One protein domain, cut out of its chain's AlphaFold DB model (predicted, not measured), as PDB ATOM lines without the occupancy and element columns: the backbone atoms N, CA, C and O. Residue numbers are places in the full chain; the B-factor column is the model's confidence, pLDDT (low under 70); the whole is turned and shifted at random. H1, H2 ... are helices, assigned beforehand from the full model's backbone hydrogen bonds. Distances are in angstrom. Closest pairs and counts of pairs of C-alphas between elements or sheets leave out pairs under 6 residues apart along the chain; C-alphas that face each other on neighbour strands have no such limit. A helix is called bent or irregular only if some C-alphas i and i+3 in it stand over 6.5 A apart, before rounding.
ATOM      1  N   ARG A  88      39.916  -0.930 -23.020       93.94
ATOM      2  CA  ARG A  88      39.553  -2.340 -22.817       93.94
ATOM      3  C   ARG A  88      38.983  -2.585 -21.418       93.94
ATOM      4  O   ARG A  88      37.973  -3.273 -21.273       93.94
ATOM      5  N   ARG A  89      39.602  -2.009 -20.383       93.00
ATOM      6  CA  ARG A  89      39.121  -2.121 -18.995       93.00
ATOM      7  C   ARG A  89      37.786  -1.423 -18.778       93.00
ATOM      8  O   ARG A  89      36.938  -1.965 -18.072       93.00
ATOM      9  N   ILE A  90      37.587  -0.256 -19.393       95.12
ATOM     10  CA  ILE A  90      36.300   0.445 -19.362       95.12
ATOM     11  C   ILE A  90      35.225  -0.433 -20.004       95.12
ATOM     12  O   ILE A  90      34.206  -0.678 -19.368       95.12
ATOM     13  N   ALA A  91      35.476  -0.966 -21.204       93.19
ATOM     14  CA  ALA A  91      34.529  -1.821 -21.922       93.19
ATOM     15  C   ALA A  91      34.177  -3.112 -21.158       93.19
ATOM     16  O   ALA A  91      33.052  -3.595 -21.247       93.19
ATOM     17  N   ALA A  92      35.112  -3.652 -20.372       94.56
ATOM     18  CA  ALA A  92      34.876  -4.818 -19.522       94.56
ATOM     19  C   ALA A  92      34.040  -4.516 -18.258       94.56
ATOM     20  O   ALA A  92      33.621  -5.444 -17.568       94.56
ATOM     21  N   SER A  93      33.796  -3.241 -17.929       96.44
ATOM     22  CA  SER A  93      33.107  -2.820 -16.706       96.44
ATOM     23  C   SER A  93      31.840  -2.022 -17.009       96.44
ATOM     24  O   SER A  93      31.881  -0.845 -17.367       96.44
ATOM     25  N   SER A  94      30.679  -2.628 -16.752       94.06
ATOM     26  CA  SER A  94      29.372  -1.978 -16.943       94.06
ATOM     27  C   SER A  94      29.221  -0.683 -16.133       94.06
ATOM     28  O   SER A  94      28.628   0.290 -16.605       94.06
ATOM     29  N   ALA A  95      29.800  -0.627 -14.930       94.19
ATOM     30  CA  ALA A  95      29.800   0.572 -14.099       94.19
ATOM     31  C   ALA A  95      30.653   1.700 -14.704       94.19
ATOM     32  O   ALA A  95      30.251   2.863 -14.632       94.19
ATOM     33  N   ALA A  96      31.798   1.372 -15.309       93.12
ATOM     34  CA  ALA A  96      32.646   2.351 -15.985       93.12
ATOM     35  C   ALA A  96      31.964   2.887 -17.250       93.12
ATOM     36  O   ALA A  96      31.848   4.103 -17.400       93.12
ATOM     37  N   CYS A  97      31.407   2.006 -18.090       94.25
ATOM     38  CA  CYS A  97      30.619   2.404 -19.260       94.25
ATOM     39  C   CYS A  97      29.465   3.345 -18.882       94.25
ATOM     40  O   CYS A  97      29.295   4.396 -19.496       94.25
ATOM     41  N   ARG A  98      28.709   3.024 -17.822       95.69
ATOM     42  CA  ARG A  98      27.620   3.883 -17.335       95.69
ATOM     43  C   ARG A  98      28.115   5.268 -16.910       95.69
ATOM     44  O   ARG A  98      27.467   6.264 -17.219       95.69
ATOM     45  N   ARG A  99      29.249   5.355 -16.208       96.81
ATOM     46  CA  ARG A  99      29.833   6.646 -15.800       96.81
ATOM     47  C   ARG A  99      30.250   7.489 -17.006       96.81
ATOM     48  O   ARG A  99      29.972   8.683 -17.014       96.81
ATOM     49  N   VAL A 100      30.841   6.868 -18.029       94.88
ATOM     50  CA  VAL A 100      31.189   7.547 -19.291       94.88
ATOM     51  C   VAL A 100      29.935   8.086 -19.983       94.88
ATOM     52  O   VAL A 100      29.901   9.258 -20.346       94.88
ATOM     53  N   LEU A 101      28.873   7.281 -20.098       93.81
ATOM     54  CA  LEU A 101      27.602   7.727 -20.683       93.81
ATOM     55  C   LEU A 101      26.974   8.889 -19.902       93.81
ATOM     56  O   LEU A 101      26.476   9.837 -20.510       93.81
ATOM     57  N   HIS A 102      27.030   8.862 -18.568       96.25
ATOM     58  CA  HIS A 102      26.578   9.988 -17.748       96.25
ATOM     59  C   HIS A 102      27.394  11.255 -18.002       96.25
ATOM     60  O   HIS A 102      26.802  12.321 -18.152       96.25
ATOM     61  N   ALA A 103      28.722  11.149 -18.088       94.50
ATOM     62  CA  ALA A 103      29.579  12.294 -18.380       94.50
ATOM     63  C   ALA A 103      29.273  12.894 -19.764       94.50
ATOM     64  O   ALA A 103      29.110  14.105 -19.882       94.50
ATOM     65  N   LEU A 104      29.097  12.054 -20.790       93.81
ATOM     66  CA  LEU A 104      28.691  12.497 -22.130       93.81
ATOM     67  C   LEU A 104      27.303  13.150 -22.128       93.81
ATOM     68  O   LEU A 104      27.096  14.171 -22.778       93.81
ATOM     69  N   THR A 105      26.359  12.600 -21.361       93.81
ATOM     70  CA  THR A 105      25.024  13.193 -21.199       93.81
ATOM     71  C   THR A 105      25.108  14.569 -20.545       93.81
ATOM     72  O   THR A 105      24.392  15.484 -20.945       93.81
ATOM     73  N   GLN A 106      25.984  14.735 -19.552       95.06
ATOM     74  CA  GLN A 106      26.183  16.021 -18.896       95.06
ATOM     75  C   GLN A 106      26.797  17.046 -19.856       95.06
ATOM     76  O   GLN A 106      26.249  18.130 -19.998       95.06
ATOM     77  N   LEU A 107      27.825  16.665 -20.622       91.75
ATOM     78  CA  LEU A 107      28.402  17.517 -21.672       91.75
ATOM     79  C   LEU A 107      27.373  17.946 -22.729       91.75
ATOM     80  O   LEU A 107      27.444  19.060 -23.246       91.75
ATOM     81  N   ALA A 108      26.416  17.074 -23.057       91.56
ATOM     82  CA  ALA A 108      25.318  17.417 -23.954       91.56
ATOM     83  C   ALA A 108      24.361  18.442 -23.327       91.56
ATOM     84  O   ALA A 108      23.967  19.394 -23.997       91.56
ATOM     85  N   ARG A 109      24.009  18.277 -22.045       92.75
ATOM     86  CA  ARG A 109      23.158  19.228 -21.303       92.75
ATOM     87  C   ARG A 109      23.808  20.597 -21.163       92.75
ATOM     88  O   ARG A 109      23.119  21.603 -21.271       92.75
ATOM     89  N   ASP A 110      25.122  20.613 -20.986       93.31
ATOM     90  CA  ASP A 110      25.913  21.836 -20.877       93.31
ATOM     91  C   ASP A 110      26.135  22.506 -22.253       93.31
ATOM     92  O   ASP A 110      26.770  23.552 -22.348       93.31
ATOM     93  N   GLY A 111      25.635  21.908 -23.344       88.44
ATOM     94  CA  GLY A 111      25.720  22.433 -24.710       88.44
ATOM     95  C   GLY A 111      27.085  22.255 -25.385       88.44
ATOM     96  O   GLY A 111      27.193  22.457 -26.594       88.44
ATOM     97  N   ALA A 112      28.110  21.820 -24.647       87.62
ATOM     98  CA  ALA A 112      29.479  21.649 -25.139       87.62
ATOM     99  C   ALA A 112      29.591  20.599 -26.254       87.62
ATOM    100  O   ALA A 112      30.408  20.734 -27.161       87.62
ATOM    101  N   LEU A 113      28.756  19.558 -26.201       86.69
ATOM    102  CA  LEU A 113      28.763  18.489 -27.201       86.69
ATOM    103  C   LEU A 113      28.259  18.953 -28.580       86.69
ATOM    104  O   LEU A 113      28.607  18.343 -29.584       86.69
ATOM    105  N   ALA A 114      27.429  20.001 -28.628       81.69
ATOM    106  CA  ALA A 114      26.856  20.534 -29.865       81.69
ATOM    107  C   ALA A 114      27.607  21.765 -30.397       81.69
ATOM    108  O   ALA A 114      27.496  22.080 -31.579       81.69
ATOM    109  N   SER A 115      28.330  22.480 -29.534       84.50
ATOM    110  CA  SER A 115      29.030  23.716 -29.894       84.50
ATOM    111  C   SER A 115      30.483  23.505 -30.315       84.50
ATOM    112  O   SER A 115      31.002  24.310 -31.084       84.50
ATOM    113  N   ASP A 116      31.143  22.450 -29.829       90.56
ATOM    114  CA  ASP A 116      32.558  22.190 -30.096       90.56
ATOM    115  C   ASP A 116      32.736  21.076 -31.156       90.56
ATOM    116  O   ASP A 116      32.418  19.913 -30.873       90.56
ATOM    117  N   PRO A 117      33.289  21.392 -32.351       91.31
ATOM    118  CA  PRO A 117      33.454  20.442 -33.459       91.31
ATOM    119  C   PRO A 117      34.288  19.203 -33.127       91.31
ATOM    120  O   PRO A 117      34.167  18.169 -33.787       91.31
ATOM    121  N   LYS A 118      35.138  19.245 -32.090       92.50
ATOM    122  CA  LYS A 118      35.947  18.072 -31.714       92.50
ATOM    123  C   LYS A 118      35.089  16.870 -31.298       92.50
ATOM    124  O   LYS A 118      35.577  15.740 -31.304       92.50
ATOM    125  N   TRP A 119      33.826  17.106 -30.934       93.50
ATOM    126  CA  TRP A 119      32.885  16.068 -30.526       93.50
ATOM    127  C   TRP A 119      32.082  15.453 -31.677       93.50
ATOM    128  O   TRP A 119      31.364  14.484 -31.432       93.50
ATOM    129  N   ASP A 120      32.231  15.912 -32.923       90.50
ATOM    130  CA  ASP A 120      31.456  15.403 -34.070       90.50
ATOM    131  C   ASP A 120      31.595  13.884 -34.262       90.50
ATOM    132  O   ASP A 120      30.614  13.166 -34.493       90.50
ATOM    133  N   SER A 121      32.813  13.361 -34.095       91.19
ATOM    134  CA  SER A 121      33.089  11.919 -34.160       91.19
ATOM    135  C   SER A 121      32.389  11.148 -33.035       91.19
ATOM    136  O   SER A 121      31.855  10.060 -33.254       91.19
ATOM    137  N   THR A 122      32.325  11.736 -31.840       92.62
ATOM    138  CA  THR A 122      31.654  11.156 -30.670       92.62
ATOM    139  C   THR A 122      30.140  11.152 -30.863       92.62
ATOM    140  O   THR A 122      29.487  10.142 -30.605       92.62
ATOM    141  N   VAL A 123      29.576  12.246 -31.379       90.62
ATOM    142  CA  VAL A 123      28.147  12.352 -31.703       90.62
ATOM    143  C   VAL A 123      27.759  11.332 -32.774       90.62
ATOM    144  O   VAL A 123      26.739  10.656 -32.638       90.62
ATOM    145  N   THR A 124      28.591  11.161 -33.803       93.62
ATOM    146  CA  THR A 124      28.388  10.144 -34.846       93.62
ATOM    147  C   THR A 124      28.381   8.733 -34.254       93.62
ATOM    148  O   THR A 124      27.477   7.947 -34.540       93.62
ATOM    149  N   ALA A 125      29.333   8.420 -33.369       92.44
ATOM    150  CA  ALA A 125      29.396   7.126 -32.694       92.44
ATOM    151  C   ALA A 125      28.181   6.867 -31.784       92.44
ATOM    152  O   ALA A 125      27.653   5.756 -31.768       92.44
ATOM    153  N   LEU A 126      27.695   7.887 -31.064       91.75
ATOM    154  CA  LEU A 126      26.491   7.784 -30.232       91.75
ATOM    155  C   LEU A 126      25.240   7.482 -31.063       91.75
ATOM    156  O   LEU A 126      24.436   6.642 -30.661       91.75
ATOM    157  N   ARG A 127      25.089   8.122 -32.231       90.69
ATOM    158  CA  ARG A 127      23.997   7.805 -33.165       90.69
ATOM    159  C   ARG A 127      24.094   6.364 -33.654       90.69
ATOM    160  O   ARG A 127      23.116   5.638 -33.549       90.69
ATOM    161  N   GLY A 128      25.282   5.921 -34.063       92.31
ATOM    162  CA  GLY A 128      25.501   4.531 -34.472       92.31
ATOM    163  C   GLY A 128      25.180   3.514 -33.370       92.31
ATOM    164  O   GLY A 128      24.584   2.476 -33.648       92.31
ATOM    165  N   LEU A 129      25.518   3.816 -32.110       90.19
ATOM    166  CA  LEU A 129      25.149   2.981 -30.961       90.19
ATOM    167  C   LEU A 129      23.628   2.927 -30.766       90.19
ATOM    168  O   LEU A 129      23.075   1.846 -30.582       90.19
ATOM    169  N   ASN A 130      22.960   4.080 -30.817       91.19
ATOM    170  CA  ASN A 130      21.508   4.178 -30.705       91.19
ATOM    171  C   ASN A 130      20.819   3.369 -31.812       91.19
ATOM    172  O   ASN A 130      19.957   2.538 -31.537       91.19
ATOM    173  N   ASP A 131      21.265   3.546 -33.050       90.94
ATOM    174  CA  ASP A 131      20.740   2.819 -34.198       90.94
ATOM    175  C   ASP A 131      20.968   1.314 -34.047       90.94
ATOM    176  O   ASP A 131      20.059   0.539 -34.304       90.94
ATOM    177  N   ALA A 132      22.127   0.869 -33.554       88.75
ATOM    178  CA  ALA A 132      22.386  -0.549 -33.305       88.75
ATOM    179  C   ALA A 132      21.505  -1.146 -32.191       88.75
ATOM    180  O   ALA A 132      21.154  -2.324 -32.261       88.75
ATOM    181  N   MET A 133      21.146  -0.356 -31.172       88.06
ATOM    182  CA  MET A 133      20.261  -0.791 -30.086       88.06
ATOM    183  C   MET A 133      18.805  -0.935 -30.535       88.06
ATOM    184  O   MET A 133      18.122  -1.858 -30.091       88.06
ATOM    185  N   TYR A 134      18.332  -0.025 -31.389       83.94
ATOM    186  CA  TYR A 134      16.935   0.021 -31.833       83.94
ATOM    187  C   TYR A 134      16.713  -0.552 -33.235       83.94
ATOM    188  O   TYR A 134      15.565  -0.701 -33.659       83.94
ATOM    189  N   ALA A 135      17.776  -0.912 -33.956       77.62
ATOM    190  CA  ALA A 135      17.662  -1.652 -35.200       77.62
ATOM    191  C   ALA A 135      16.940  -2.979 -34.925       77.62
ATOM    192  O   ALA A 135      17.306  -3.692 -33.983       77.62
ATOM    193  N   PRO A 136      15.941  -3.356 -35.747       63.25
ATOM    194  CA  PRO A 136      15.324  -4.666 -35.637       63.25
ATOM    195  C   PRO A 136      16.430  -5.711 -35.767       63.25
ATOM    196  O   PRO A 136      17.178  -5.747 -36.749       63.25
ATOM    197  N   THR A 137      16.579  -6.526 -34.728       63.94
ATOM    198  CA  THR A 137      17.627  -7.537 -34.635       63.94
ATOM    199  C   THR A 137      17.536  -8.410 -35.885       63.94
ATOM    200  O   THR A 137      16.527  -9.081 -36.108       63.94
ATOM    201  N   ARG A 138      18.587  -8.417 -36.723       55.56
ATOM    202  CA  ARG A 138      18.652  -9.188 -37.990       55.56
ATOM    203  C   ARG A 138      18.331 -10.680 -37.819       55.56
ATOM    204  O   ARG A 138      18.061 -11.361 -38.804       55.56
TER     205      ARG A 138
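This is residues 88 to 138 of the 144 residues of an uncharacterized protein of Nocardioidaceae bacterium (UniProt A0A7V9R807). Two long helices, H2 and H4, open as a V from the short H3 at its corner. Little H1 sits at H2's far end, and a tail, residues 135 to 138, sticks out past H4. The printed part has 51 residues, 42 of them in four named helices, H1 to H4 in order, with no named strand; its class is all helix, and it is loose, with a radius of gyration of the C-alphas of 12.6 A and spans of 35 by 26 by 18 A.

Start at H1, residues 88 to 91: it and H2, residues 94 to 109, only just touch, only at the corner, with 3 pairs of C-alphas within 8 A, at H2's residues 96 to 97 alone; the closest C-alphas, Ile 90 and Ala 96, are 5.3 A apart. H2 and H4, residues 117 to 134, are near each other, with 5 pairs of C-alphas within 10 A. Every O i to N i+4 pair is within hydrogen-bond range in H2, 12 of 14 in H4.

Find C-alpha 94 at (29.372, -1.978, -16.943); H2 runs 22.5 A. After H3, residues 112 to 115, H4 runs 26.3 A to C-alpha 134 at (16.935, 0.021, -31.833), irregular, with C-alphas 118 and 121 7.2 A apart.

The printed part has no cut, and its three links are tight. Look for pLDDT under 70 at residues 136 to 138.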